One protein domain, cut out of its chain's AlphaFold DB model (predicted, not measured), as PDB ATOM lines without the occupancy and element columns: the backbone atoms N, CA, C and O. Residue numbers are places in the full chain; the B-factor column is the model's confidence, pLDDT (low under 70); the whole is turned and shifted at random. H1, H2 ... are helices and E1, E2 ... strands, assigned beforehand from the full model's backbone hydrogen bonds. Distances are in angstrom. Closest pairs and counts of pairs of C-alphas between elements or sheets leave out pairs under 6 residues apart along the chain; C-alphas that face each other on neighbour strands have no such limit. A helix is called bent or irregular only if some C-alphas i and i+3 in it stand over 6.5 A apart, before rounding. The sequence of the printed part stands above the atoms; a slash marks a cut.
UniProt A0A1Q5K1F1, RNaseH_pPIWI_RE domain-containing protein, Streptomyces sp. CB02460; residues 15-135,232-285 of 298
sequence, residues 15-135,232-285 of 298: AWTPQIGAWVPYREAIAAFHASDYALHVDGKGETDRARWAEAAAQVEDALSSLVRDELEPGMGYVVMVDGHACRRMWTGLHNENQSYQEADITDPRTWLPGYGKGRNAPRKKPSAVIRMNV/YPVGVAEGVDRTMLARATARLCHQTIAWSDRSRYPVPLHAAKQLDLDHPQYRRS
ATOM      1  N   ALA A  15      36.554   3.101  -7.645       94.56
ATOM      2  CA  ALA A  15      35.135   3.263  -7.894       94.56
ATOM      3  C   ALA A  15      34.417   3.541  -6.577       94.56
ATOM      4  O   ALA A  15      34.848   3.107  -5.507       94.56
ATOM      5  N   TRP A  16      33.337   4.299  -6.686       93.44
ATOM      6  CA  TRP A  16      32.419   4.544  -5.594       93.44
ATOM      7  C   TRP A  16      31.254   3.568  -5.706       93.44
ATOM      8  O   TRP A  16      30.769   3.300  -6.804       93.44
ATOM      9  N   THR A  17      30.806   3.039  -4.575       89.19
ATOM     10  CA  THR A  17      29.666   2.123  -4.496       89.19
ATOM     11  C   THR A  17      28.801   2.524  -3.298       89.19
ATOM     12  O   THR A  17      29.357   2.742  -2.215       89.19
ATOM     13  N   PRO A  18      27.463   2.609  -3.447       85.06
ATOM     14  CA  PRO A  18      26.560   2.945  -2.344       85.06
ATOM     15  C   PRO A  18      26.711   2.036  -1.119       85.06
ATOM     16  O   PRO A  18      26.518   2.483   0.007       85.06
ATOM     17  N   GLN A  19      27.074   0.771  -1.337       87.00
ATOM     18  CA  GLN A  19      27.216  -0.260  -0.310       87.00
ATOM     19  C   GLN A  19      28.356   0.055   0.671       87.00
ATOM     20  O   GLN A  19      28.250  -0.250   1.857       87.00
ATOM     21  N   ILE A  20      29.438   0.673   0.182       89.44
ATOM     22  CA  ILE A  20      30.573   1.108   1.010       89.44
ATOM     23  C   ILE A  20      30.421   2.583   1.401       89.44
ATOM     24  O   ILE A  20      30.805   2.981   2.498       89.44
ATOM     25  N   GLY A  21      29.880   3.408   0.502       90.38
ATOM     26  CA  GLY A  21      29.757   4.852   0.697       90.38
ATOM     27  C   GLY A  21      31.081   5.614   0.575       90.38
ATOM     28  O   GLY A  21      31.162   6.761   1.011       90.38
ATOM     29  N   ALA A  22      32.113   5.007  -0.018       93.81
ATOM     30  CA  ALA A  22      33.430   5.610  -0.217       93.81
ATOM     31  C   ALA A  22      34.047   5.198  -1.561       93.81
ATOM     32  O   ALA A  22      33.641   4.207  -2.174       93.81
ATOM     33  N   TRP A  23      35.052   5.951  -2.008       94.94
ATOM     34  CA  TRP A  23      35.874   5.575  -3.154       94.94
ATOM     35  C   TRP A  23      36.892   4.526  -2.718       94.94
ATOM     36  O   TRP A  23      37.752   4.795  -1.888       94.94
ATOM     37  N   VAL A  24      36.851   3.334  -3.298       95.44
ATOM     38  CA  VAL A  24      37.788   2.243  -2.974       95.44
ATOM     39  C   VAL A  24      38.431   1.703  -4.250       95.44
ATOM     40  O   VAL A  24      37.917   1.973  -5.341       95.44
ATOM     41  N   PRO A  25      39.558   0.967  -4.179       95.56
ATOM     42  CA  PRO A  25      40.136   0.317  -5.352       95.56
ATOM     43  C   PRO A  25      39.077  -0.446  -6.157       95.56
ATOM     44  O   PRO A  25      38.242  -1.145  -5.592       95.56
ATOM     45  N   TYR A  26      39.118  -0.333  -7.486       93.75
ATOM     46  CA  TYR A  26      38.062  -0.839  -8.376       93.75
ATOM     47  C   TYR A  26      37.708  -2.318  -8.131       93.75
ATOM     48  O   TYR A  26      36.536  -2.683  -8.128       93.75
ATOM     49  N   ARG A  27      38.712  -3.157  -7.840       92.88
ATOM     50  CA  ARG A  27      38.531  -4.582  -7.502       92.88
ATOM     51  C   ARG A  27      37.678  -4.811  -6.246       92.88
ATOM     52  O   ARG A  27      36.925  -5.774  -6.188       92.88
ATOM     53  N   GLU A  28      37.802  -3.936  -5.250       95.31
ATOM     54  CA  GLU A  28      37.046  -4.012  -3.994       95.31
ATOM     55  C   GLU A  28      35.623  -3.489  -4.196       95.31
ATOM     56  O   GLU A  28      34.670  -4.122  -3.746       95.31
ATOM     57  N   ALA A  29      35.472  -2.397  -4.953       93.88
ATOM     58  CA  ALA A  29      34.166  -1.857  -5.321       93.88
ATOM     59  C   ALA A  29      33.326  -2.874  -6.108       93.88
ATOM     60  O   ALA A  29      32.153  -3.055  -5.793       93.88
ATOM     61  N   ILE A  30      33.927  -3.572  -7.083       93.12
ATOM     62  CA  ILE A  30      33.263  -4.650  -7.834       93.12
ATOM     63  C   ILE A  30      32.739  -5.730  -6.891       93.12
ATOM     64  O   ILE A  30      31.569  -6.090  -6.969       93.12
ATOM     65  N   ALA A  31      33.587  -6.228  -5.986       93.56
ATOM     66  CA  ALA A  31      33.214  -7.331  -5.111       93.56
ATOM     67  C   ALA A  31      32.061  -6.941  -4.178       93.56
ATOM     68  O   ALA A  31      31.129  -7.719  -3.997       93.56
ATOM     69  N   ALA A  32      32.101  -5.726  -3.624       93.06
ATOM     70  CA  ALA A  32      31.037  -5.215  -2.768       93.06
ATOM     71  C   ALA A  32      29.730  -4.973  -3.536       93.06
ATOM     72  O   ALA A  32      28.665  -5.355  -3.055       93.06
ATOM     73  N   PHE A  33      29.807  -4.385  -4.733       91.88
ATOM     74  CA  PHE A  33      28.635  -4.132  -5.566       91.88
ATOM     75  C   PHE A  33      27.970  -5.444  -6.002       91.88
ATOM     76  O   PHE A  33      26.781  -5.632  -5.765       91.88
ATOM     77  N   HIS A  34      28.746  -6.394  -6.538       92.19
ATOM     78  CA  HIS A  34      28.255  -7.694  -7.024       92.19
ATOM     79  C   HIS A  34      27.759  -8.634  -5.920       92.19
ATOM     80  O   HIS A  34      27.063  -9.604  -6.218       92.19
ATOM     81  N   ALA A  35      28.122  -8.377  -4.660       91.56
ATOM     82  CA  ALA A  35      27.619  -9.116  -3.503       91.56
ATOM     83  C   ALA A  35      26.251  -8.611  -3.006       91.56
ATOM     84  O   ALA A  35      25.673  -9.220  -2.105       91.56
ATOM     85  N   SER A  36      25.749  -7.507  -3.558       88.06
ATOM     86  CA  SER A  36      24.485  -6.886  -3.165       88.06
ATOM     87  C   SER A  36      23.429  -6.980  -4.267       88.06
ATOM     88  O   SER A  36      23.704  -7.455  -5.368       88.06
ATOM     89  N   ASP A  37      22.206  -6.552  -3.961       87.19
ATOM     90  CA  ASP A  37      21.164  -6.440  -4.977       87.19
ATOM     91  C   ASP A  37      21.478  -5.312  -5.966       87.19
ATOM     92  O   ASP A  37      21.986  -4.246  -5.603       87.19
ATOM     93  N   TYR A  38      21.150  -5.558  -7.233       83.25
ATOM     94  CA  TYR A  38      21.324  -4.602  -8.310       83.25
ATOM     95  C   TYR A  38      20.345  -3.450  -8.121       83.25
ATOM     96  O   TYR A  38      19.130  -3.634  -8.179       83.25
ATOM     97  N   ALA A  39      20.877  -2.252  -7.901       76.69
ATOM     98  CA  ALA A  39      20.065  -1.066  -7.689       76.69
ATOM     99  C   ALA A  39      19.462  -0.586  -9.019       76.69
ATOM    100  O   ALA A  39      20.083   0.180  -9.759       76.69
ATOM    101  N   LEU A  40      18.239  -1.016  -9.335       71.00
ATOM    102  CA  LEU A  40      17.521  -0.495 -10.491       71.00
ATOM    103  C   LEU A  40      16.984   0.907 -10.188       71.00
ATOM    104  O   LEU A  40      16.348   1.141  -9.164       71.00
ATOM    105  N   HIS A  41      17.147   1.840 -11.130       69.25
ATOM    106  CA  HIS A  41      16.567   3.186 -11.010       69.25
ATOM    107  C   HIS A  41      15.040   3.160 -10.807       69.25
ATOM    108  O   HIS A  41      14.484   4.069 -10.197       69.25
ATOM    109  N   VAL A  42      14.350   2.116 -11.289       65.25
ATOM    110  CA  VAL A  42      12.900   1.966 -11.109       65.25
ATOM    111  C   VAL A  42      12.502   1.642  -9.670       65.25
ATOM    112  O   VAL A  42      11.365   1.939  -9.315       65.25
ATOM    113  N   ASP A  43      13.425   1.135  -8.854       73.88
ATOM    114  CA  ASP A  43      13.207   0.800  -7.441       73.88
ATOM    115  C   ASP A  43      13.491   1.994  -6.509       73.88
ATOM    116  O   ASP A  43      13.408   1.881  -5.284       73.88
ATOM    117  N   GLY A  44      13.823   3.155  -7.086       75.00
ATOM    118  CA  GLY A  44      13.986   4.410  -6.359       75.00
ATOM    119  C   GLY A  44      12.702   4.858  -5.655       75.00
ATOM    120  O   GLY A  44      11.587   4.471  -6.007       75.00
ATOM    121  N   LYS A  45      12.852   5.742  -4.666       80.19
ATOM    122  CA  LYS A  45      11.740   6.247  -3.841       80.19
ATOM    123  C   LYS A  45      10.859   7.256  -4.579       80.19
ATOM    124  O   LYS A  45       9.801   7.631  -4.080       80.19
ATOM    125  N   GLY A  46      11.302   7.732  -5.743       80.19
ATOM    126  CA  GLY A  46      10.556   8.672  -6.570       80.19
ATOM    127  C   GLY A  46       9.222   8.107  -7.073       80.19
ATOM    128  O   GLY A  46       9.172   7.070  -7.733       80.19
ATOM    129  N   GLU A  47       8.135   8.846  -6.843       84.19
ATOM    130  CA  GLU A  47       6.796   8.477  -7.333       84.19
ATOM    131  C   GLU A  47       6.696   8.523  -8.868       84.19
ATOM    132  O   GLU A  47       5.946   7.761  -9.473       84.19
ATOM    133  N   THR A  48       7.487   9.388  -9.512       87.31
ATOM    134  CA  THR A  48       7.540   9.547 -10.975       87.31
ATOM    135  C   THR A  48       8.901   9.131 -11.528       87.31
ATOM    136  O   THR A  48       9.911   9.261 -10.839       87.31
ATOM    137  N   ASP A  49       8.951   8.710 -12.797       85.62
ATOM    138  CA  ASP A  49      10.214   8.386 -13.488       85.62
ATOM    139  C   ASP A  49      11.217   9.549 -13.402       85.62
ATOM    140  O   ASP A  49      12.373   9.372 -13.024       85.62
ATOM    141  N   ARG A  50      10.745  10.785 -13.621       85.69
ATOM    142  CA  ARG A  50      11.568  11.996 -13.480       85.69
ATOM    143  C   ARG A  50      12.161  12.142 -12.075       85.69
ATOM    144  O   ARG A  50      13.318  12.536 -11.955       85.69
ATOM    145  N   ALA A  51      11.387  11.849 -11.029       86.81
ATOM    146  CA  ALA A  51      11.871  11.915  -9.652       86.81
ATOM    147  C   ALA A  51      12.926  10.835  -9.364       86.81
ATOM    148  O   ALA A  51      13.915  11.132  -8.700       86.81
ATOM    149  N   ARG A  52      12.770   9.624  -9.912       88.69
ATOM    150  CA  ARG A  52      13.764   8.544  -9.779       88.69
ATOM    151  C   ARG A  52      15.081   8.880 -10.480       88.69
ATOM    152  O   ARG A  52      16.148   8.683  -9.910       88.69
ATOM    153  N   TRP A  53      15.028   9.478 -11.672       89.12
ATOM    154  CA  TRP A  53      16.236   9.977 -12.345       89.12
ATOM    155  C   TRP A  53      16.909  11.123 -11.584       89.12
ATOM    156  O   TRP A  53      18.136  11.193 -11.548       89.12
ATOM    157  N   ALA A  54      16.130  12.004 -10.952       87.88
ATOM    158  CA  ALA A  54      16.678  13.052 -10.094       87.88
ATOM    159  C   ALA A  54      17.337  12.477  -8.825       87.88
ATOM    160  O   ALA A  54      18.378  12.975  -8.405       87.88
ATOM    161  N   GLU A  55      16.774  11.414  -8.244       88.56
ATOM    162  CA  GLU A  55      17.375  10.678  -7.126       88.56
ATOM    163  C   GLU A  55      18.709  10.033  -7.534       88.56
ATOM    164  O   GLU A  55      19.710  10.217  -6.843       88.56
ATOM    165  N   ALA A  56      18.759   9.360  -8.689       89.38
ATOM    166  CA  ALA A  56      20.000   8.800  -9.227       89.38
ATOM    167  C   ALA A  56      21.063   9.888  -9.470       89.38
ATOM    168  O   ALA A  56      22.221   9.729  -9.084       89.38
ATOM    169  N   ALA A  57      20.664  11.035 -10.035       91.38
ATOM    170  CA  ALA A  57      21.560  12.176 -10.210       91.38
ATOM    171  C   ALA A  57      22.098  12.692  -8.862       91.38
ATOM    172  O   ALA A  57      23.286  12.980  -8.753       91.38
ATOM    173  N   ALA A  58      21.259  12.760  -7.823       89.69
ATOM    174  CA  ALA A  58      21.673  13.187  -6.486       89.69
ATOM    175  C   ALA A  58      22.688  12.226  -5.842       89.69
ATOM    176  O   ALA A  58      23.650  12.689  -5.235       89.69
ATOM    177  N   GLN A  59      22.537  10.910  -6.030       89.94
ATOM    178  CA  GLN A  59      23.530   9.930  -5.562       89.94
ATOM    179  C   GLN A  59      24.893  10.132  -6.240       89.94
ATOM    180  O   GLN A  59      25.937  10.018  -5.596       89.94
ATOM    181  N   VAL A  60      24.900  10.483  -7.529       92.75
ATOM    182  CA  VAL A  60      26.138  10.825  -8.244       92.75
ATOM    183  C   VAL A  60      26.746  12.127  -7.713       92.75
ATOM    184  O   VAL A  60      27.962  12.193  -7.545       92.75
ATOM    185  N   GLU A  61      25.940  13.146  -7.397       93.75
ATOM    186  CA  GLU A  61      26.435  14.375  -6.754       93.75
ATOM    187  C   GLU A  61      27.062  14.082  -5.380       93.75
ATOM    188  O   GLU A  61      28.147  14.588  -5.094       93.75
ATOM    189  N   ASP A  62      26.447  13.217  -4.567       92.06
ATOM    190  CA  ASP A  62      26.999  12.777  -3.278       92.06
ATOM    191  C   ASP A  62      28.348  12.058  -3.463       92.06
ATOM    192  O   ASP A  62      29.328  12.357  -2.766       92.06
ATOM    193  N   ALA A  63      28.440  11.158  -4.448       94.06
ATOM    194  CA  ALA A  63      29.678  10.461  -4.786       94.06
ATOM    195  C   ALA A  63      30.777  11.440  -5.241       94.06
ATOM    196  O   ALA A  63      31.906  11.374  -4.748       94.06
ATOM    197  N   LEU A  64      30.460  12.398  -6.115       95.50
ATOM    198  CA  LEU A  64      31.394  13.444  -6.549       95.50
ATOM    199  C   LEU A  64      31.783  14.390  -5.405       95.50
ATOM    200  O   LEU A  64      32.912  14.875  -5.348       95.50
ATOM    201  N   SER A  65      30.880  14.633  -4.460       94.25
ATOM    202  CA  SER A  65      31.164  15.441  -3.278       94.25
ATOM    203  C   SER A  65      32.158  14.744  -2.354       94.25
ATOM    204  O   SER A  65      33.119  15.373  -1.904       94.25
ATOM    205  N   SER A  66      32.003  13.429  -2.149       94.62
ATOM    206  CA  SER A  66      33.001  12.619  -1.434       94.62
ATOM    207  C   SER A  66      34.340  12.548  -2.173       94.62
ATOM    208  O   SER A  66      35.375  12.663  -1.532       94.62
ATOM    209  N   LEU A  67      34.342  12.488  -3.514       94.81
ATOM    210  CA  LEU A  67      35.571  12.524  -4.319       94.81
ATOM    211  C   LEU A  67      36.379  13.792  -4.023       94.81
ATOM    212  O   LEU A  67      37.559  13.732  -3.697       94.81
ATOM    213  N   VAL A  68      35.725  14.954  -4.113       94.25
ATOM    214  CA  VAL A  68      36.372  16.252  -3.884       94.25
ATOM    215  C   VAL A  68      36.821  16.420  -2.433       94.25
ATOM    216  O   VAL A  68      37.795  17.122  -2.178       94.25
ATOM    217  N   ARG A  69      36.095  15.832  -1.480       92.38
ATOM    218  CA  ARG A  69      36.385  15.968  -0.051       92.38
ATOM    219  C   ARG A  69      37.517  15.055   0.412       92.38
ATOM    220  O   ARG A  69      38.348  15.514   1.188       92.38
ATOM    221  N   ASP A  70      37.495  13.799  -0.020       92.69
ATOM    222  CA  ASP A  70      38.283  12.727   0.589       92.69
ATOM    223  C   ASP A  70      39.453  12.279  -0.298       92.69
ATOM    224  O   ASP A  70      40.426  11.748   0.224       92.69
ATOM    225  N   GLU A  71      39.381  12.499  -1.617       92.19
ATOM    226  CA  GLU A  71      40.310  11.875  -2.573       92.19
ATOM    227  C   GLU A  71      41.138  12.853  -3.406       92.19
ATOM    228  O   GLU A  71      42.173  12.472  -3.947       92.19
ATOM    229  N   LEU A  72      40.677  14.093  -3.579       92.31
ATOM    230  CA  LEU A  72      41.394  15.081  -4.382       92.31
ATOM    231  C   LEU A  72      42.269  15.971  -3.508       92.31
ATOM    232  O   LEU A  72      41.796  16.621  -2.576       92.31
ATOM    233  N   GLU A  73      43.537  16.079  -3.889       88.62
ATOM    234  CA  GLU A  73      44.453  17.032  -3.283       88.62
ATOM    235  C   GLU A  73      44.038  18.490  -3.555       88.62
ATOM    236  O   GLU A  73      43.430  18.805  -4.594       88.62
ATOM    237  N   PRO A  74      44.406  19.430  -2.663       85.50
ATOM    238  CA  PRO A  74      44.200  20.852  -2.894       85.50
ATOM    239  C   PRO A  74      44.777  21.302  -4.243       85.50
ATOM    240  O   PRO A  74      45.952  21.123  -4.537       85.50
ATOM    241  N   GLY A  75      43.937  21.921  -5.074       83.69
ATOM    242  CA  GLY A  75      44.330  22.413  -6.399       83.69
ATOM    243  C   GLY A  75      44.123  21.412  -7.538       83.69
ATOM    244  O   GLY A  75      43.878  21.848  -8.666       83.69
ATOM    245  N   MET A  76      44.046  20.108  -7.262       89.62
ATOM    246  CA  MET A  76      43.870  19.087  -8.294       89.62
ATOM    247  C   MET A  76      42.512  19.214  -9.008       89.62
ATOM    248  O   MET A  76      41.454  19.324  -8.381       89.62
ATOM    249  N   GLY A  77      42.534  19.296 -10.339       91.44
ATOM    250  CA  GLY A  77      41.335  19.279 -11.180       91.44
ATOM    251  C   GLY A  77      40.869  17.853 -11.465       91.44
ATOM    252  O   GLY A  77      41.660  16.915 -11.407       91.44
ATOM    253  N   TYR A  78      39.596  17.688 -11.812       95.00
ATOM    254  CA  TYR A  78      39.055  16.398 -12.238       95.00
ATOM    255  C   TYR A  78      38.123  16.570 -13.433       95.00
ATOM    256  O   TYR A  78      37.549  17.638 -13.650       95.00
ATOM    257  N   VAL A  79      37.992  15.510 -14.226       96.31
ATOM    258  CA  VAL A  79      37.141  15.466 -15.417       96.31
ATOM    259  C   VAL A  79      36.142  14.333 -15.251       96.31
ATOM    260  O   VAL A  79      36.517  13.233 -14.847       96.31
ATOM    261  N   VAL A  80      34.883  14.593 -15.590       96.94
ATOM    262  CA  VAL A  80      33.816  13.589 -15.563       96.94
ATOM    263  C   VAL A  80      33.519  13.156 -16.993       96.94
ATOM    264  O   VAL A  80      33.215  13.986 -17.845       96.94
ATOM    265  N   MET A  81      33.614  11.857 -17.268       96.94
ATOM    266  CA  MET A  81      33.235  11.264 -18.555       96.94
ATOM    267  C   MET A  81      31.891  10.568 -18.385       96.94
ATOM    268  O   MET A  81      31.748   9.752 -17.477       96.94
ATOM    269  N   VAL A  82      30.924  10.871 -19.248       96.25
ATOM    270  CA  VAL A  82      29.565  10.321 -19.157       96.25
ATOM    271  C   VAL A  82      29.102   9.743 -20.482       96.25
ATOM    272  O   VAL A  82      29.402  10.292 -21.541       96.25
ATOM    273  N   ASP A  83      28.329   8.662 -20.419       94.94
ATOM    274  CA  ASP A  83      27.558   8.190 -21.566       94.94
ATOM    275  C   ASP A  83      26.377   9.145 -21.785       94.94
ATOM    276  O   ASP A  83      25.453   9.232 -20.979       94.94
ATOM    277  N   GLY A  84      26.436   9.903 -22.872       93.12
ATOM    278  CA  GLY A  84      25.455  10.915 -23.214       93.12
ATOM    279  C   GLY A  84      24.079  10.356 -23.533       93.12
ATOM    280  O   GLY A  84      23.112  11.083 -23.338       93.12
ATOM    281  N   HIS A  85      23.976   9.115 -24.009       91.06
ATOM    282  CA  HIS A  85      22.695   8.490 -24.324       91.06
ATOM    283  C   HIS A  85      22.059   7.920 -23.050       91.06
ATOM    284  O   HIS A  85      20.919   8.253 -22.725       91.06
ATOM    285  N   ALA A  86      22.823   7.152 -22.264       89.62
ATOM    286  CA  ALA A  86      22.327   6.538 -21.030       89.62
ATOM    287  C   ALA A  86      22.014   7.571 -19.932       89.62
ATOM    288  O   ALA A  86      21.036   7.432 -19.198       89.62
ATOM    289  N   CYS A  87      22.809   8.642 -19.834       92.25
ATOM    290  CA  CYS A  87      22.686   9.624 -18.757       92.25
ATOM    291  C   CYS A  87      21.836  10.854 -19.109       92.25
ATOM    292  O   CYS A  87      21.646  11.719 -18.250       92.25
ATOM    293  N   ARG A  88      21.301  10.958 -20.337       90.81
ATOM    294  CA  ARG A  88      20.578  12.157 -20.811       90.81
ATOM    295  C   ARG A  88      19.418  12.562 -19.902       90.81
ATOM    296  O   ARG A  88      19.131  13.742 -19.753       90.81
ATOM    297  N   ARG A  89      18.753  11.586 -19.278       90.62
ATOM    298  CA  ARG A  89      17.585  11.819 -18.412       90.62
ATOM    299  C   ARG A  89      17.942  12.421 -17.050       90.62
ATOM    300  O   ARG A  89      17.090  13.067 -16.440       90.62
ATOM    301  N   MET A  90      19.179  12.236 -16.586       92.00
ATOM    302  CA  MET A  90      19.644  12.733 -15.287       92.00
ATOM    303  C   MET A  90      20.005  14.220 -15.337       92.00
ATOM    304  O   MET A  90      19.624  14.973 -14.443       92.00
ATOM    305  N   TRP A  91      20.685  14.648 -16.404       94.00
ATOM    306  CA  TRP A  91      21.240  15.996 -16.527       94.00
ATOM    307  C   TRP A  91      20.807  16.674 -17.821       94.00
ATOM    308  O   TRP A  91      21.010  16.161 -18.922       94.00
ATOM    309  N   THR A  92      20.250  17.872 -17.692       93.25
ATOM    310  CA  THR A  92      19.628  18.616 -18.799       93.25
ATOM    311  C   THR A  92      20.635  19.093 -19.838       93.25
ATOM    312  O   THR A  92      20.303  19.175 -21.017       93.25
ATOM    313  N   GLY A  93      21.884  19.327 -19.437       92.62
ATOM    314  CA  GLY A  93      22.993  19.698 -20.318       92.62
ATOM    315  C   GLY A  93      23.487  18.575 -21.220       92.62
ATOM    316  O   GLY A  93      24.271  18.827 -22.130       92.62
ATOM    317  N   LEU A  94      23.038  17.336 -20.995       93.44
ATOM    318  CA  LEU A  94      23.340  16.201 -21.870       93.44
ATOM    319  C   LEU A  94      22.304  16.026 -22.993       93.44
ATOM    320  O   LEU A  94      22.492  15.185 -23.880       93.44
ATOM    321  N   HIS A  95      21.210  16.796 -22.969       91.38
ATOM    322  CA  HIS A  95      20.241  16.833 -24.060       91.38
ATOM    323  C   HIS A  95      20.873  17.435 -25.316       91.38
ATOM    324  O   HIS A  95      21.608  18.415 -25.226       91.38
ATOM    325  N   ASN A  96      20.536  16.896 -26.491       88.31
ATOM    326  CA  ASN A  96      21.101  17.371 -27.759       88.31
ATOM    327  C   ASN A  96      20.780  18.842 -28.042       88.31
ATOM    328  O   ASN A  96      21.661  19.587 -28.457       88.31
ATOM    329  N   GLU A  97      19.562  19.271 -27.720       87.62
ATOM    330  CA  GLU A  97      19.130  20.667 -27.851       87.62
ATOM    331  C   GLU A  97      19.891  21.633 -26.922       87.62
ATOM    332  O   GLU A  97      19.983  22.818 -27.226       87.62
ATOM    333  N   ASN A  98      20.486  21.133 -25.828       89.25
ATOM    334  CA  ASN A  98      21.116  21.960 -24.795       89.25
ATOM    335  C   ASN A  98      22.644  22.006 -24.847       89.25
ATOM    336  O   ASN A  98      23.274  22.644 -24.007       89.25
ATOM    337  N   GLN A  99      23.260  21.349 -25.827       83.62
ATOM    338  CA  GLN A  99      24.715  21.184 -25.906       83.62
ATOM    339  C   GLN A  99      25.494  22.504 -26.025       83.62
ATOM    340  O   GLN A  99      26.637  22.596 -25.578       83.62
ATOM    341  N   SER A 100      24.866  23.533 -26.596       81.06
ATOM    342  CA  SER A 100      25.475  24.857 -26.778       81.06
ATOM    343  C   SER A 100      25.128  25.852 -25.667       81.06
ATOM    344  O   SER A 100      25.671  26.954 -25.658       81.06
ATOM    345  N   TYR A 101      24.246  25.472 -24.742       87.50
ATOM    346  CA  TYR A 101      23.778  26.330 -23.658       87.50
ATOM    347  C   TYR A 101      24.649  26.195 -22.414       87.50
ATOM    348  O   TYR A 101      25.221  25.139 -22.146       87.50
ATOM    349  N   GLN A 102      24.748  27.279 -21.650       87.94
ATOM    350  CA  GLN A 102      25.364  27.295 -20.327       87.94
ATOM    351  C   GLN A 102      24.324  26.997 -19.240       87.94
ATOM    352  O   GLN A 102      23.119  27.033 -19.479       87.94
ATOM    353  N   GLU A 103      24.793  26.774 -18.006       88.25
ATOM    354  CA  GLU A 103      23.928  26.560 -16.832       88.25
ATOM    355  C   GLU A 103      22.816  27.616 -16.710       88.25
ATOM    356  O   GLU A 103      21.689  27.292 -16.353       88.25
ATOM    357  N   ALA A 104      23.144  28.880 -16.997       88.38
ATOM    358  CA  ALA A 104      22.239  30.016 -16.844       88.38
ATOM    359  C   ALA A 104      21.147  30.088 -17.925       88.38
ATOM    360  O   ALA A 104      20.123  30.729 -17.701       88.38
ATOM    361  N   ASP A 105      21.360  29.438 -19.069       87.94
ATOM    362  CA  ASP A 105      20.433  29.466 -20.204       87.94
ATOM    363  C   ASP A 105      19.328  28.402 -20.068       87.94
ATOM    364  O   ASP A 105      18.341  28.415 -20.805       87.94
ATOM    365  N   ILE A 106      19.478  27.466 -19.124       86.94
ATOM    366  CA  ILE A 106      18.574  26.330 -18.954       86.94
ATOM    367  C   ILE A 106      17.509  26.645 -17.908       86.94
ATOM    368  O   ILE A 106      17.797  26.941 -16.751       86.94
ATOM    369  N   THR A 107      16.250  26.519 -18.322       85.12
ATOM    370  CA  THR A 107      15.071  26.763 -17.479       85.12
ATOM    371  C   THR A 107      14.592  25.525 -16.720       85.12
ATOM    372  O   THR A 107      13.775  25.642 -15.805       85.12
ATOM    373  N   ASP A 108      15.076  24.330 -17.078       85.19
ATOM    374  CA  ASP A 108      14.729  23.095 -16.372       85.19
ATOM    375  C   ASP A 108      15.327  23.108 -14.951       85.19
ATOM    376  O   ASP A 108      16.519  23.373 -14.794       85.19
ATOM    377  N   PRO A 109      14.536  22.792 -13.910       84.56
ATOM    378  CA  PRO A 109      15.000  22.807 -12.523       84.56
ATOM    379  C   PRO A 109      16.029  21.718 -12.177       84.56
ATOM    380  O   PRO A 109      16.614  21.767 -11.094       84.56
ATOM    381  N   ARG A 110      16.226  20.704 -13.030       86.75
ATOM    382  CA  ARG A 110      17.238  19.658 -12.812       86.75
ATOM    383  C   ARG A 110      18.655  20.220 -12.950       86.75
ATOM    384  O   ARG A 110      18.895  21.183 -13.670       86.75
ATOM    385  N   THR A 111      19.612  19.562 -12.298       90.69
ATOM    386  CA  THR A 111      21.033  19.907 -12.405       90.69
ATOM    387  C   THR A 111      21.499  19.863 -13.865       90.69
ATOM    388  O   THR A 111      21.212  18.908 -14.589       90.69
ATOM    389  N   TRP A 112      22.254  20.883 -14.282       93.38
ATOM    390  CA  TRP A 112      22.735  21.011 -15.660       93.38
ATOM    391  C   TRP A 112      23.661  19.867 -16.084       93.38
ATOM    392  O   TRP A 112      23.431  19.240 -17.114       93.38
ATOM    393  N   LEU A 113      24.701  19.590 -15.301       95.25
ATOM    394  CA  LEU A 113      25.743  18.603 -15.585       95.25
ATOM    395  C   LEU A 113      26.190  17.931 -14.274       95.25
ATOM    396  O   LEU A 113      26.038  18.535 -13.211       95.25
ATOM    397  N   PRO A 114      26.766  16.719 -14.314       95.50
ATOM    398  CA  PRO A 114      27.294  16.068 -13.116       95.50
ATOM    399  C   PRO A 114      28.350  16.944 -12.431       95.50
ATOM    400  O   PRO A 114      29.287  17.423 -13.073       95.50
ATOM    401  N   GLY A 115      28.192  17.156 -11.126       94.44
ATOM    402  CA  GLY A 115      29.054  18.005 -10.305       94.44
ATOM    403  C   GLY A 115      28.694  19.495 -10.334       94.44
ATOM    404  O   GLY A 115      29.433  20.310  -9.779       94.44
ATOM    405  N   TYR A 116      27.582  19.864 -10.982       93.31
ATOM    406  CA  TYR A 116      27.026  21.227 -10.988       93.31
ATOM    407  C   TYR A 116      25.831  21.369 -10.036       93.31
ATOM    408  O   TYR A 116      25.117  22.374 -10.094       93.31
ATOM    409  N   GLY A 117      25.593  20.379  -9.167       88.81
ATOM    410  CA  GLY A 117      24.540  20.439  -8.162       88.81
ATOM    411  C   GLY A 117      24.634  21.692  -7.286       88.81
ATOM    412  O   GLY A 117      25.696  22.295  -7.114       88.81
ATOM    413  N   LYS A 118      23.500  22.092  -6.702       83.19
ATOM    414  CA  LYS A 118      23.414  23.193  -5.730       83.19
ATOM    415  C   LYS A 118      22.976  22.637  -4.379       83.19
ATOM    416  O   LYS A 118      22.106  21.776  -4.316       83.19
ATOM    417  N   GLY A 119      23.550  23.157  -3.294       81.19
ATOM    418  CA  GLY A 119      23.160  22.813  -1.924       81.19
ATOM    419  C   GLY A 119      24.260  22.128  -1.113       81.19
ATOM    420  O   GLY A 119      25.421  22.100  -1.509       81.19
ATOM    421  N   ARG A 120      23.884  21.594   0.056       76.69
ATOM    422  CA  ARG A 120      24.819  21.046   1.059       76.69
ATOM    423  C   ARG A 120      25.624  19.844   0.557       76.69
ATOM    424  O   ARG A 120      26.744  19.636   1.013       76.69
ATOM    425  N   ASN A 121      25.041  19.087  -0.362       77.81
ATOM    426  CA  ASN A 121      25.612  17.860  -0.893       77.81
ATOM    427  C   ASN A 121      26.401  18.072  -2.191       77.81
ATOM    428  O   ASN A 121      27.081  17.158  -2.638       77.81
ATOM    429  N   ALA A 122      26.363  19.272  -2.775       86.19
ATOM    430  CA  ALA A 122      27.104  19.561  -3.992       86.19
ATOM    431  C   ALA A 122      28.625  19.487  -3.756       86.19
ATOM    432  O   ALA A 122      29.100  19.882  -2.680       86.19
ATOM    433  N   PRO A 123      29.415  19.043  -4.749       88.88
ATOM    434  CA  PRO A 123      30.865  19.077  -4.646       88.88
ATOM    435  C   PRO A 123      31.367  20.504  -4.411       88.88
ATOM    436  O   PRO A 123      30.967  21.447  -5.093       88.88
ATOM    437  N   ARG A 124      32.309  20.675  -3.476       89.94
ATOM    438  CA  ARG A 124      32.910  21.994  -3.179       89.94
ATOM    439  C   ARG A 124      33.664  22.596  -4.367       89.94
ATOM    440  O   ARG A 124      33.913  23.798  -4.394       89.94
ATOM    441  N   LYS A 125      34.048  21.757  -5.330       91.06
ATOM    442  CA  LYS A 125      34.759  22.127  -6.549       91.06
ATOM    443  C   LYS A 125      34.052  21.491  -7.742       91.06
ATOM    444  O   LYS A 125      33.902  20.270  -7.791       91.06
ATOM    445  N   LYS A 126      33.652  22.326  -8.703       93.50
ATOM    446  CA  LYS A 126      33.098  21.874  -9.986       93.50
ATOM    447  C   LYS A 126      34.166  21.109 -10.787       93.50
ATOM    448  O   LYS A 126      35.356  21.409 -10.633       93.50
ATOM    449  N   PRO A 127      33.774  20.149 -11.638       95.81
ATOM    450  CA  PRO A 127      34.719  19.486 -12.526       95.81
ATOM    451  C   PRO A 127      35.381  20.500 -13.465       95.81
ATOM    452  O   PRO A 127      34.762  21.470 -13.901       95.81
ATOM    453  N   SER A 128      36.642  20.252 -13.812       95.88
ATOM    454  CA  SER A 128      37.367  21.021 -14.829       95.88
ATOM    455  C   SER A 128      36.764  20.821 -16.216       95.88
ATOM    456  O   SER A 128      36.815  21.730 -17.045       95.88
ATOM    457  N   ALA A 129      36.198  19.639 -16.470       95.88
ATOM    458  CA  ALA A 129      35.369  19.399 -17.635       95.88
ATOM    459  C   ALA A 129      34.359  18.266 -17.422       95.88
ATOM    460  O   ALA A 129      34.649  17.295 -16.719       95.88
ATOM    461  N   VAL A 130      33.222  18.344 -18.113       96.69
ATOM    462  CA  VAL A 130      32.345  17.192 -18.368       96.69
ATOM    463  C   VAL A 130      32.430  16.819 -19.844       96.69
ATOM    464  O   VAL A 130      32.177  17.648 -20.718       96.69
ATOM    465  N   ILE A 131      32.800  15.570 -20.120       96.50
ATOM    466  CA  ILE A 131      32.942  15.020 -21.467       96.50
ATOM    467  C   ILE A 131      31.793  14.052 -21.711       96.50
ATOM    468  O   ILE A 131      31.732  12.971 -21.122       96.50
ATOM    469  N   ARG A 132      30.886  14.451 -22.598       95.38
ATOM    470  CA  ARG A 132      29.815  13.609 -23.115       95.38
ATOM    471  C   ARG A 132      30.388  12.679 -24.182       95.38
ATOM    472  O   ARG A 132      31.050  13.128 -25.115       95.38
ATOM    473  N   MET A 133      30.125  11.390 -24.028       95.25
ATOM    474  CA  MET A 133      30.454  10.345 -24.991       95.25
ATOM    475  C   MET A 133      29.168   9.868 -25.655       95.25
ATOM    476  O   MET A 133      28.216   9.561 -24.942       95.25
ATOM    477  N   ASN A 134      29.129   9.753 -26.978       93.56
ATOM    478  CA  ASN A 134      28.005   9.117 -27.666       93.56
ATOM    479  C   ASN A 134      28.498   8.025 -28.611       93.56
ATOM    480  O   ASN A 134      29.488   8.201 -29.320       93.56
ATOM    481  N   VAL A 135      27.821   6.883 -28.594       90.69
ATOM    482  CA  VAL A 135      28.146   5.713 -29.428       90.69
ATOM    483  C   VAL A 135      26.903   5.120 -30.092       90.69
ATOM    484  O   VAL A 135      26.993   4.065 -30.720       90.69
ATOM    485  N   TYR A 232      32.428  14.877 -26.892       94.69
ATOM    486  CA  TYR A 232      31.927  16.237 -26.763       94.69
ATOM    487  C   TYR A 232      32.175  16.827 -25.364       94.69
ATOM    488  O   TYR A 232      31.432  16.549 -24.419       94.69
ATOM    489  N   PRO A 233      33.228  17.645 -25.188       94.50
ATOM    490  CA  PRO A 233      33.436  18.421 -23.966       94.50
ATOM    491  C   PRO A 233      32.373  19.529 -23.851       94.50
ATOM    492  O   PRO A 233      32.390  20.453 -24.662       94.50
ATOM    493  N   VAL A 234      31.476  19.465 -22.858       90.56
ATOM    494  CA  VAL A 234      30.327  20.390 -22.703       90.56
ATOM    495  C   VAL A 234      30.674  21.548 -21.762       90.56
ATOM    496  O   VAL A 234      30.993  22.651 -22.213       90.56
ATOM    497  N   GLY A 235      30.683  21.284 -20.452       88.25
ATOM    498  CA  GLY A 235      31.043  22.247 -19.414       88.25
ATOM    499  C   GLY A 235      32.539  22.206 -19.168       88.25
ATOM    500  O   GLY A 235      32.999  21.301 -18.488       88.25
ATOM    501  N   VAL A 236      33.286  23.138 -19.759       93.12
ATOM    502  CA  VAL A 236      34.754  23.204 -19.688       93.12
ATOM    503  C   VAL A 236      35.148  24.479 -18.956       93.12
ATOM    504  O   VAL A 236      34.697  25.562 -19.325       93.12
ATOM    505  N   ALA A 237      35.957  24.342 -17.905       92.69
ATOM    506  CA  ALA A 237      36.440  25.466 -17.117       92.69
ATOM    507  C   ALA A 237      37.371  26.378 -17.935       92.69
ATOM    508  O   ALA A 237      38.021  25.946 -18.891       92.69
ATOM    509  N   GLU A 238      37.456  27.644 -17.532       91.00
ATOM    510  CA  GLU A 238      38.359  28.612 -18.150       91.00
ATOM    511  C   GLU A 238      39.819  28.125 -18.092       91.00
ATOM    512  O   GLU A 238      40.261  27.545 -17.099       91.00
ATOM    513  N   GLY A 239      40.561  28.325 -19.183       90.25
ATOM    514  CA  GLY A 239      41.955  27.889 -19.307       90.25
ATOM    515  C   GLY A 239      42.157  26.406 -19.649       90.25
ATOM    516  O   GLY A 239      43.296  25.993 -19.858       90.25
ATOM    517  N   VAL A 240      41.093  25.598 -19.756       93.31
ATOM    518  CA  VAL A 240      41.190  24.184 -20.155       93.31
ATOM    519  C   VAL A 240      40.980  24.023 -21.666       93.31
ATOM    520  O   VAL A 240      39.953  24.419 -22.216       93.31
ATOM    521  N   ASP A 241      41.935  23.390 -22.355       94.06
ATOM    522  CA  ASP A 241      41.856  23.158 -23.804       94.06
ATOM    523  C   ASP A 241      40.960  21.954 -24.157       94.06
ATOM    524  O   ASP A 241      41.285  20.793 -23.882       94.06
ATOM    525  N   ARG A 242      39.852  22.230 -24.859       93.88
ATOM    526  CA  ARG A 242      38.902  21.223 -25.366       93.88
ATOM    527  C   ARG A 242      39.556  20.197 -26.291       93.88
ATOM    528  O   ARG A 242      39.227  19.013 -26.223       93.88
ATOM    529  N   THR A 243      40.505  20.620 -27.122       93.94
ATOM    530  CA  THR A 243      41.218  19.730 -28.049       93.94
ATOM    531  C   THR A 243      42.084  18.737 -27.284       93.94
ATOM    532  O   THR A 243      42.127  17.554 -27.628       93.94
ATOM    533  N   MET A 244      42.755  19.191 -26.223       94.81
ATOM    534  CA  MET A 244      43.552  18.315 -25.364       94.81
ATOM    535  C   MET A 244      42.678  17.335 -24.584       94.81
ATOM    536  O   MET A 244      43.023  16.154 -24.523       94.81
ATOM    537  N   LEU A 245      41.515  17.769 -24.085       95.62
ATOM    538  CA  LEU A 245      40.528  16.876 -23.467       95.62
ATOM    539  C   LEU A 245      40.052  15.789 -24.440       95.62
ATOM    540  O   LEU A 245      40.033  14.606 -24.087       95.62
ATOM    541  N   ALA A 246      39.719  16.160 -25.677       95.44
ATOM    542  CA  ALA A 246      39.282  15.209 -26.693       95.44
ATOM    543  C   ALA A 246      40.390  14.208 -27.060       95.44
ATOM    544  O   ALA A 246      40.147  13.003 -27.125       95.44
ATOM    545  N   ARG A 247      41.635  14.678 -27.220       94.62
ATOM    546  CA  ARG A 247      42.805  13.818 -27.470       94.62
ATOM    547  C   ARG A 247      43.079  12.860 -26.316       94.62
ATOM    548  O   ARG A 247      43.325  11.681 -26.566       94.62
ATOM    549  N   ALA A 248      43.037  13.342 -25.075       94.12
ATOM    550  CA  ALA A 248      43.219  12.507 -23.892       94.12
ATOM    551  C   ALA A 248      42.127  11.431 -23.812       94.12
ATOM    552  O   ALA A 248      42.431  10.253 -23.651       94.12
ATOM    553  N   THR A 249      40.868  11.812 -24.041       95.19
ATOM    554  CA  THR A 249      39.726  10.884 -24.067       95.19
ATOM    555  C   THR A 249      39.879   9.826 -25.158       95.19
ATOM    556  O   THR A 249      39.731   8.633 -24.894       95.19
ATOM    557  N   ALA A 250      40.266  10.229 -26.371       92.94
ATOM    558  CA  ALA A 250      40.521   9.301 -27.468       92.94
ATOM    559  C   ALA A 250      41.673   8.333 -27.150       92.94
ATOM    560  O   ALA A 250      41.579   7.146 -27.459       92.94
ATOM    561  N   ARG A 251      42.747   8.796 -26.493       91.50
ATOM    562  CA  ARG A 251      43.835   7.921 -26.020       91.50
ATOM    563  C   ARG A 251      43.342   6.918 -24.985       91.50
ATOM    564  O   ARG A 251      43.688   5.749 -25.083       91.50
ATOM    565  N   LEU A 252      42.484   7.336 -24.059       91.75
ATOM    566  CA  LEU A 252      41.883   6.438 -23.074       91.75
ATOM    567  C   LEU A 252      40.963   5.387 -23.699       91.75
ATOM    568  O   LEU A 252      40.783   4.336 -23.103       91.75
ATOM    569  N   CYS A 253      40.429   5.609 -24.900       89.62
ATOM    570  CA  CYS A 253      39.710   4.568 -25.644       89.62
ATOM    571  C   CYS A 253      40.648   3.456 -26.163       89.62
ATOM    572  O   CYS A 253      40.185   2.361 -26.479       89.62
ATOM    573  N   HIS A 254      41.962   3.704 -26.239       84.44
ATOM    574  CA  HIS A 254      42.985   2.741 -26.681       84.44
ATOM    575  C   HIS A 254      43.725   2.044 -25.528       84.44
ATOM    576  O   HIS A 254      44.603   1.231 -25.781       84.44
ATOM    577  N   GLN A 255      43.419   2.372 -24.271       80.88
ATOM    578  CA  GLN A 255      44.142   1.867 -23.093       80.88
ATOM    579  C   GLN A 255      43.413   0.691 -22.432       80.88
ATOM    580  O   GLN A 255      43.300   0.612 -21.211       80.88
ATOM    581  N   THR A 256      42.830  -0.198 -23.234       69.00
ATOM    582  CA  THR A 256      42.008  -1.276 -22.681       69.00
ATOM    583  C   THR A 256      42.873  -2.325 -21.971       69.00
ATOM    584  O   THR A 256      43.992  -2.605 -22.391       69.00
ATOM    585  N   ILE A 257      42.362  -2.897 -20.875       65.69
ATOM    586  CA  ILE A 257      43.140  -3.789 -19.994       65.69
ATOM    587  C   ILE A 257      43.295  -5.202 -20.587       65.69
ATOM    588  O   ILE A 257      44.293  -5.868 -20.332       65.69
ATOM    589  N   ALA A 258      42.316  -5.671 -21.370       62.72
ATOM    590  CA  ALA A 258      42.197  -7.084 -21.754       62.72
ATOM    591  C   ALA A 258      42.281  -7.367 -23.268       62.72
ATOM    592  O   ALA A 258      42.222  -8.528 -23.670       62.72
ATOM    593  N   TRP A 259      42.389  -6.345 -24.123       65.38
ATOM    594  CA  TRP A 259      42.389  -6.514 -25.578       65.38
ATOM    595  C   TRP A 259      43.222  -5.431 -26.280       65.38
ATOM    596  O   TRP A 259      43.519  -4.380 -25.722       65.38
ATOM    597  N   SER A 260      43.676  -5.709 -27.501       65.50
ATOM    598  CA  SER A 260      44.513  -4.780 -28.277       65.50
ATOM    599  C   SER A 260      43.706  -3.776 -29.096       65.50
ATOM    600  O   SER A 260      44.273  -2.827 -29.637       65.50
ATOM    601  N   ASP A 261      42.399  -4.003 -29.235       71.88
ATOM    602  CA  ASP A 261      41.544  -3.140 -30.035       71.88
ATOM    603  C   ASP A 261      41.049  -1.946 -29.217       71.88
ATOM    604  O   ASP A 261      41.152  -1.863 -27.990       71.88
ATOM    605  N   ARG A 262      40.500  -0.975 -29.938       77.50
ATOM    606  CA  ARG A 262      39.958   0.232 -29.339       77.50
ATOM    607  C   ARG A 262      38.586  -0.044 -28.727       77.50
ATOM    608  O   ARG A 262      37.665  -0.499 -29.400       77.50
ATOM    609  N   SER A 263      38.424   0.349 -27.470       82.69
ATOM    610  CA  SER A 263      37.120   0.407 -26.812       82.69
ATOM    611  C   SER A 263      36.276   1.582 -27.304       82.69
ATOM    612  O   SER A 263      36.786   2.666 -27.577       82.69
ATOM    613  N   ARG A 264      34.954   1.384 -27.384       85.19
ATOM    614  CA  ARG A 264      34.002   2.449 -27.758       85.19
ATOM    615  C   ARG A 264      33.888   3.559 -26.705       85.19
ATOM    616  O   ARG A 264      33.435   4.650 -27.034       85.19
ATOM    617  N   TYR A 265      34.292   3.277 -25.467       91.00
ATOM    618  CA  TYR A 265      34.264   4.198 -24.333       91.00
ATOM    619  C   TYR A 265      35.663   4.331 -23.735       91.00
ATOM    620  O   TYR A 265      36.367   3.328 -23.666       91.00
ATOM    621  N   PRO A 266      36.066   5.507 -23.229       92.62
ATOM    622  CA  PRO A 266      37.332   5.644 -22.518       92.62
ATOM    623  C   PRO A 266      37.355   4.737 -21.283       92.62
ATOM    624  O   PRO A 266      36.333   4.563 -20.621       92.62
ATOM    625  N   VAL A 267      38.530   4.199 -20.946       91.62
ATOM    626  CA  VAL A 267      38.738   3.208 -19.870       91.62
ATOM    627  C   VAL A 267      37.951   3.462 -18.574       91.62
ATOM    628  O   VAL A 267      37.305   2.521 -18.118       91.62
ATOM    629  N   PRO A 268      37.917   4.676 -17.982       92.00
ATOM    630  CA  PRO A 268      37.132   4.916 -16.769       92.00
ATOM    631  C   PRO A 268      35.624   4.689 -16.954       92.00
ATOM    632  O   PRO A 268      34.984   4.088 -16.096       92.00
ATOM    633  N   LEU A 269      35.061   5.147 -18.077       93.44
ATOM    634  CA  LEU A 269      33.639   4.985 -18.387       93.44
ATOM    635  C   LEU A 269      33.325   3.545 -18.806       93.44
ATOM    636  O   LEU A 269      32.282   3.010 -18.446       93.44
ATOM    637  N   HIS A 270      34.246   2.899 -19.525       91.38
ATOM    638  CA  HIS A 270      34.132   1.481 -19.844       91.38
ATOM    639  C   HIS A 270      34.094   0.628 -18.573       91.38
ATOM    640  O   HIS A 270      33.223  -0.222 -18.453       91.38
ATOM    641  N   ALA A 271      34.991   0.882 -17.616       90.81
ATOM    642  CA  ALA A 271      35.015   0.184 -16.336       90.81
ATOM    643  C   ALA A 271      33.718   0.414 -15.542       90.81
ATOM    644  O   ALA A 271      33.093  -0.545 -15.114       90.81
ATOM    645  N   ALA A 272      33.246   1.661 -15.437       91.06
ATOM    646  CA  ALA A 272      31.960   1.947 -14.796       91.06
ATOM    647  C   ALA A 272      30.803   1.152 -15.431       91.06
ATOM    648  O   ALA A 272      30.021   0.537 -14.719       91.06
ATOM    649  N   LYS A 273      30.751   1.079 -16.768       90.69
ATOM    650  CA  LYS A 273      29.751   0.277 -17.484       90.69
ATOM    651  C   LYS A 273      29.913  -1.227 -17.233       90.69
ATOM    652  O   LYS A 273      28.918  -1.921 -17.071       90.69
ATOM    653  N   GLN A 274      31.142  -1.743 -17.210       89.12
ATOM    654  CA  GLN A 274      31.387  -3.167 -16.949       89.12
ATOM    655  C   GLN A 274      30.986  -3.580 -15.534       89.12
ATOM    656  O   GLN A 274      30.486  -4.681 -15.349       89.12
ATOM    657  N   LEU A 275      31.128  -2.691 -14.550       89.12
ATOM    658  CA  LEU A 275      30.674  -2.945 -13.184       89.12
ATOM    659  C   LEU A 275      29.172  -3.290 -13.136       89.12
ATOM    660  O   LEU A 275      28.798  -4.219 -12.419       89.12
ATOM    661  N   ASP A 276      28.348  -2.629 -13.956       88.75
ATOM    662  CA  ASP A 276      26.929  -2.959 -14.144       88.75
ATOM    663  C   ASP A 276      26.713  -4.238 -14.968       88.75
ATOM    664  O   ASP A 276      25.996  -5.141 -14.535       88.75
ATOM    665  N   LEU A 277      27.344  -4.339 -16.146       88.88
ATOM    666  CA  LEU A 277      27.150  -5.465 -17.076       88.88
ATOM    667  C   LEU A 277      27.590  -6.816 -16.490       88.88
ATOM    668  O   LEU A 277      27.025  -7.865 -16.815       88.88
ATOM    669  N   ASP A 278      28.596  -6.799 -15.622       89.19
ATOM    670  CA  ASP A 278      29.111  -7.988 -14.953       89.19
ATOM    671  C   ASP A 278      28.307  -8.364 -13.703       89.19
ATOM    672  O   ASP A 278      28.529  -9.439 -13.143       89.19
ATOM    673  N   HIS A 279      27.346  -7.531 -13.284       90.62
ATOM    674  CA  HIS A 279      26.551  -7.803 -12.097       90.62
ATOM    675  C   HIS A 279      25.739  -9.106 -12.265       90.62
ATOM    676  O   HIS A 279      25.014  -9.263 -13.257       90.62
ATOM    677  N   PRO A 280      25.776 -10.043 -11.294       88.62
ATOM    678  CA  PRO A 280      25.114 -11.343 -11.424       88.62
ATOM    679  C   PRO A 280      23.615 -11.259 -11.724       88.62
ATOM    680  O   PRO A 280      23.085 -12.085 -12.464       88.62
ATOM    681  N   GLN A 281      22.927 -10.269 -11.154       86.12
ATOM    682  CA  GLN A 281      21.499 -10.053 -11.408       86.12
ATOM    683  C   GLN A 281      21.240  -9.413 -12.776       86.12
ATOM    684  O   GLN A 281      20.310  -9.848 -13.445       86.12
ATOM    685  N   TYR A 282      22.098  -8.494 -13.245       81.88
ATOM    686  CA  TYR A 282      21.975  -7.899 -14.580       81.88
ATOM    687  C   TYR A 282      22.054  -8.978 -15.668       81.88
ATOM    688  O   TYR A 282      21.196  -9.049 -16.545       81.88
ATOM    689  N   ARG A 283      23.017  -9.903 -15.551       66.62
ATOM    690  CA  ARG A 283      23.171 -11.035 -16.482       66.62
ATOM    691  C   ARG A 283      22.010 -12.034 -16.451       66.62
ATOM    692  O   ARG A 283      21.803 -12.739 -17.430       66.62
ATOM    693  N   ARG A 284      21.278 -12.129 -15.335       62.78
ATOM    694  CA  ARG A 284      20.098 -13.005 -15.205       62.78
ATOM    695  C   ARG A 284      18.823 -12.362 -15.743       62.78
ATOM    696  O   ARG A 284      17.938 -13.088 -16.179       62.78
ATOM    697  N   SER A 285      18.712 -11.036 -15.663       57.50
ATOM    698  CA  SER A 285      17.536 -10.275 -16.098       57.50
ATOM    699  C   SER A 285      17.646  -9.718 -17.514       57.50
ATOM    700  O   SER A 285      16.644  -9.251 -18.048       57.50
TER     701      SER A 285
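What this domain is: This is residues 15 to 135 and 232 to 285 of the 298 residues of the protein "RNaseH_pPIWI_RE domain-containing protein" of Streptomyces sp. CB02460 (UniProt A0A1Q5K1F1). A small three-stranded sheet, E3 E4 E5, has H3 over one face and the loops of residues 84 to 128, with no named element, on its other side. Next to this lies a second group, in which the short turn E1 E2 packs between H1 and part of the long helix H2; H4 runs from the sheet's E3 edge to H1, and H5 ends the printed part at the rim. The printed part has 175 residues with five named helices and five named strands in the order E1 E2 H1 H2 E3 E4 E5 H3 H4 H5, and under half of the residues are in named elements. The class is mixed, helices and strands, and the sheet E3 E4 E5 is mixed too, parallel between E3 and E4 and antiparallel between E4 and E5. The whole is compact and rounded, with a radius of gyration of the C-alphas of 16.2 A and spans of 45 by 42 by 34 A.

How they stand to each other: E1, residues 15 to 17, and E2, residues 22 to 25, meet only at a point, where the C-alphas of Trp 16 and Trp 23 face each other at 4.4 A. H1, residues 26 to 34, comes closest to E1 with the C-alphas of Tyr 26 and Ala 15, 5.1 A apart. H2, residues 49 to 71, comes closest to E2 with the C-alphas of Leu 67 and Trp 23, 7.1 A apart. H1 and H2 are apart. E3, residues 79 to 83, is an edge strand and the parallel neighbour of E4, residues 129 to 134, at 21 degrees; N 131 and O 80, at 2.8 A, and N 80 and O 129, at 2.9 A, are within hydrogen-bond range. E5, residues 232 to 236, is the other edge strand and is antiparallel to E4 at 161 degrees, with N 132 and O 232 within hydrogen-bond range at 2.8 A. H3, residues 242 to 252, is on this sheet at a height over the sheet of 9.5 A. Its closest C-alpha pair with E5 is Arg 242 and Pro 233, 6.3 A. H4, residues 267 to 277, only grazes the sheet with its residues 267 to 273; its closest C-alpha pair with E3 is Leu 269 and Met 81, 6.3 A. H4 and H1 are close but not clearly touching, at a shallow tilt of 20 degrees and the same way, with the C-alphas of Leu 275 and Ile 30 closest at 6.2 A. H5, residues 280 to 285, is close to H4 but not clearly touching, at a steep tilt of 65 degrees, with the C-alphas of Arg 283 and Leu 277 closest at 6.9 A. In H1, H2, H3 and H5 every O i to N i+4 pair is within hydrogen-bond range; in H4 it is 6 of 7.

Where its parts are: E1 begins at C-alpha 15, (35.135, 3.263, -7.894). E2 is followed directly by H1, 12.0 A long. H2, the longest helix, measures 32.2 A from C-alpha 49 at (10.214, 8.386, -13.488) to C-alpha 71; it is neither bent nor irregular, but only just, with C-alphas 68 and 71 6.0 A apart. E3 measures 13.5 A, E4 16.1 A and E5 10.3 A. H3 is 15.3 A long and H4 14.7 A. H5 ends at C-alpha 285, (17.536, -10.275, -16.098).

The domain as a whole: The C-alphas of Gly 239 and Arg 284 are the two farthest apart, 46.5 A. Residues 136 to 231 are not printed, and C-alphas 135 and 232 are 11.5 A apart across this cut. The links H1 to H2, E3 to E4 and H3 to H4 are long, with 14, 45 and 14 residues. The mean pLDDT of the printed part is 88.6; residues 41 to 42, 256 to 260 and 283 to 285 are under 70.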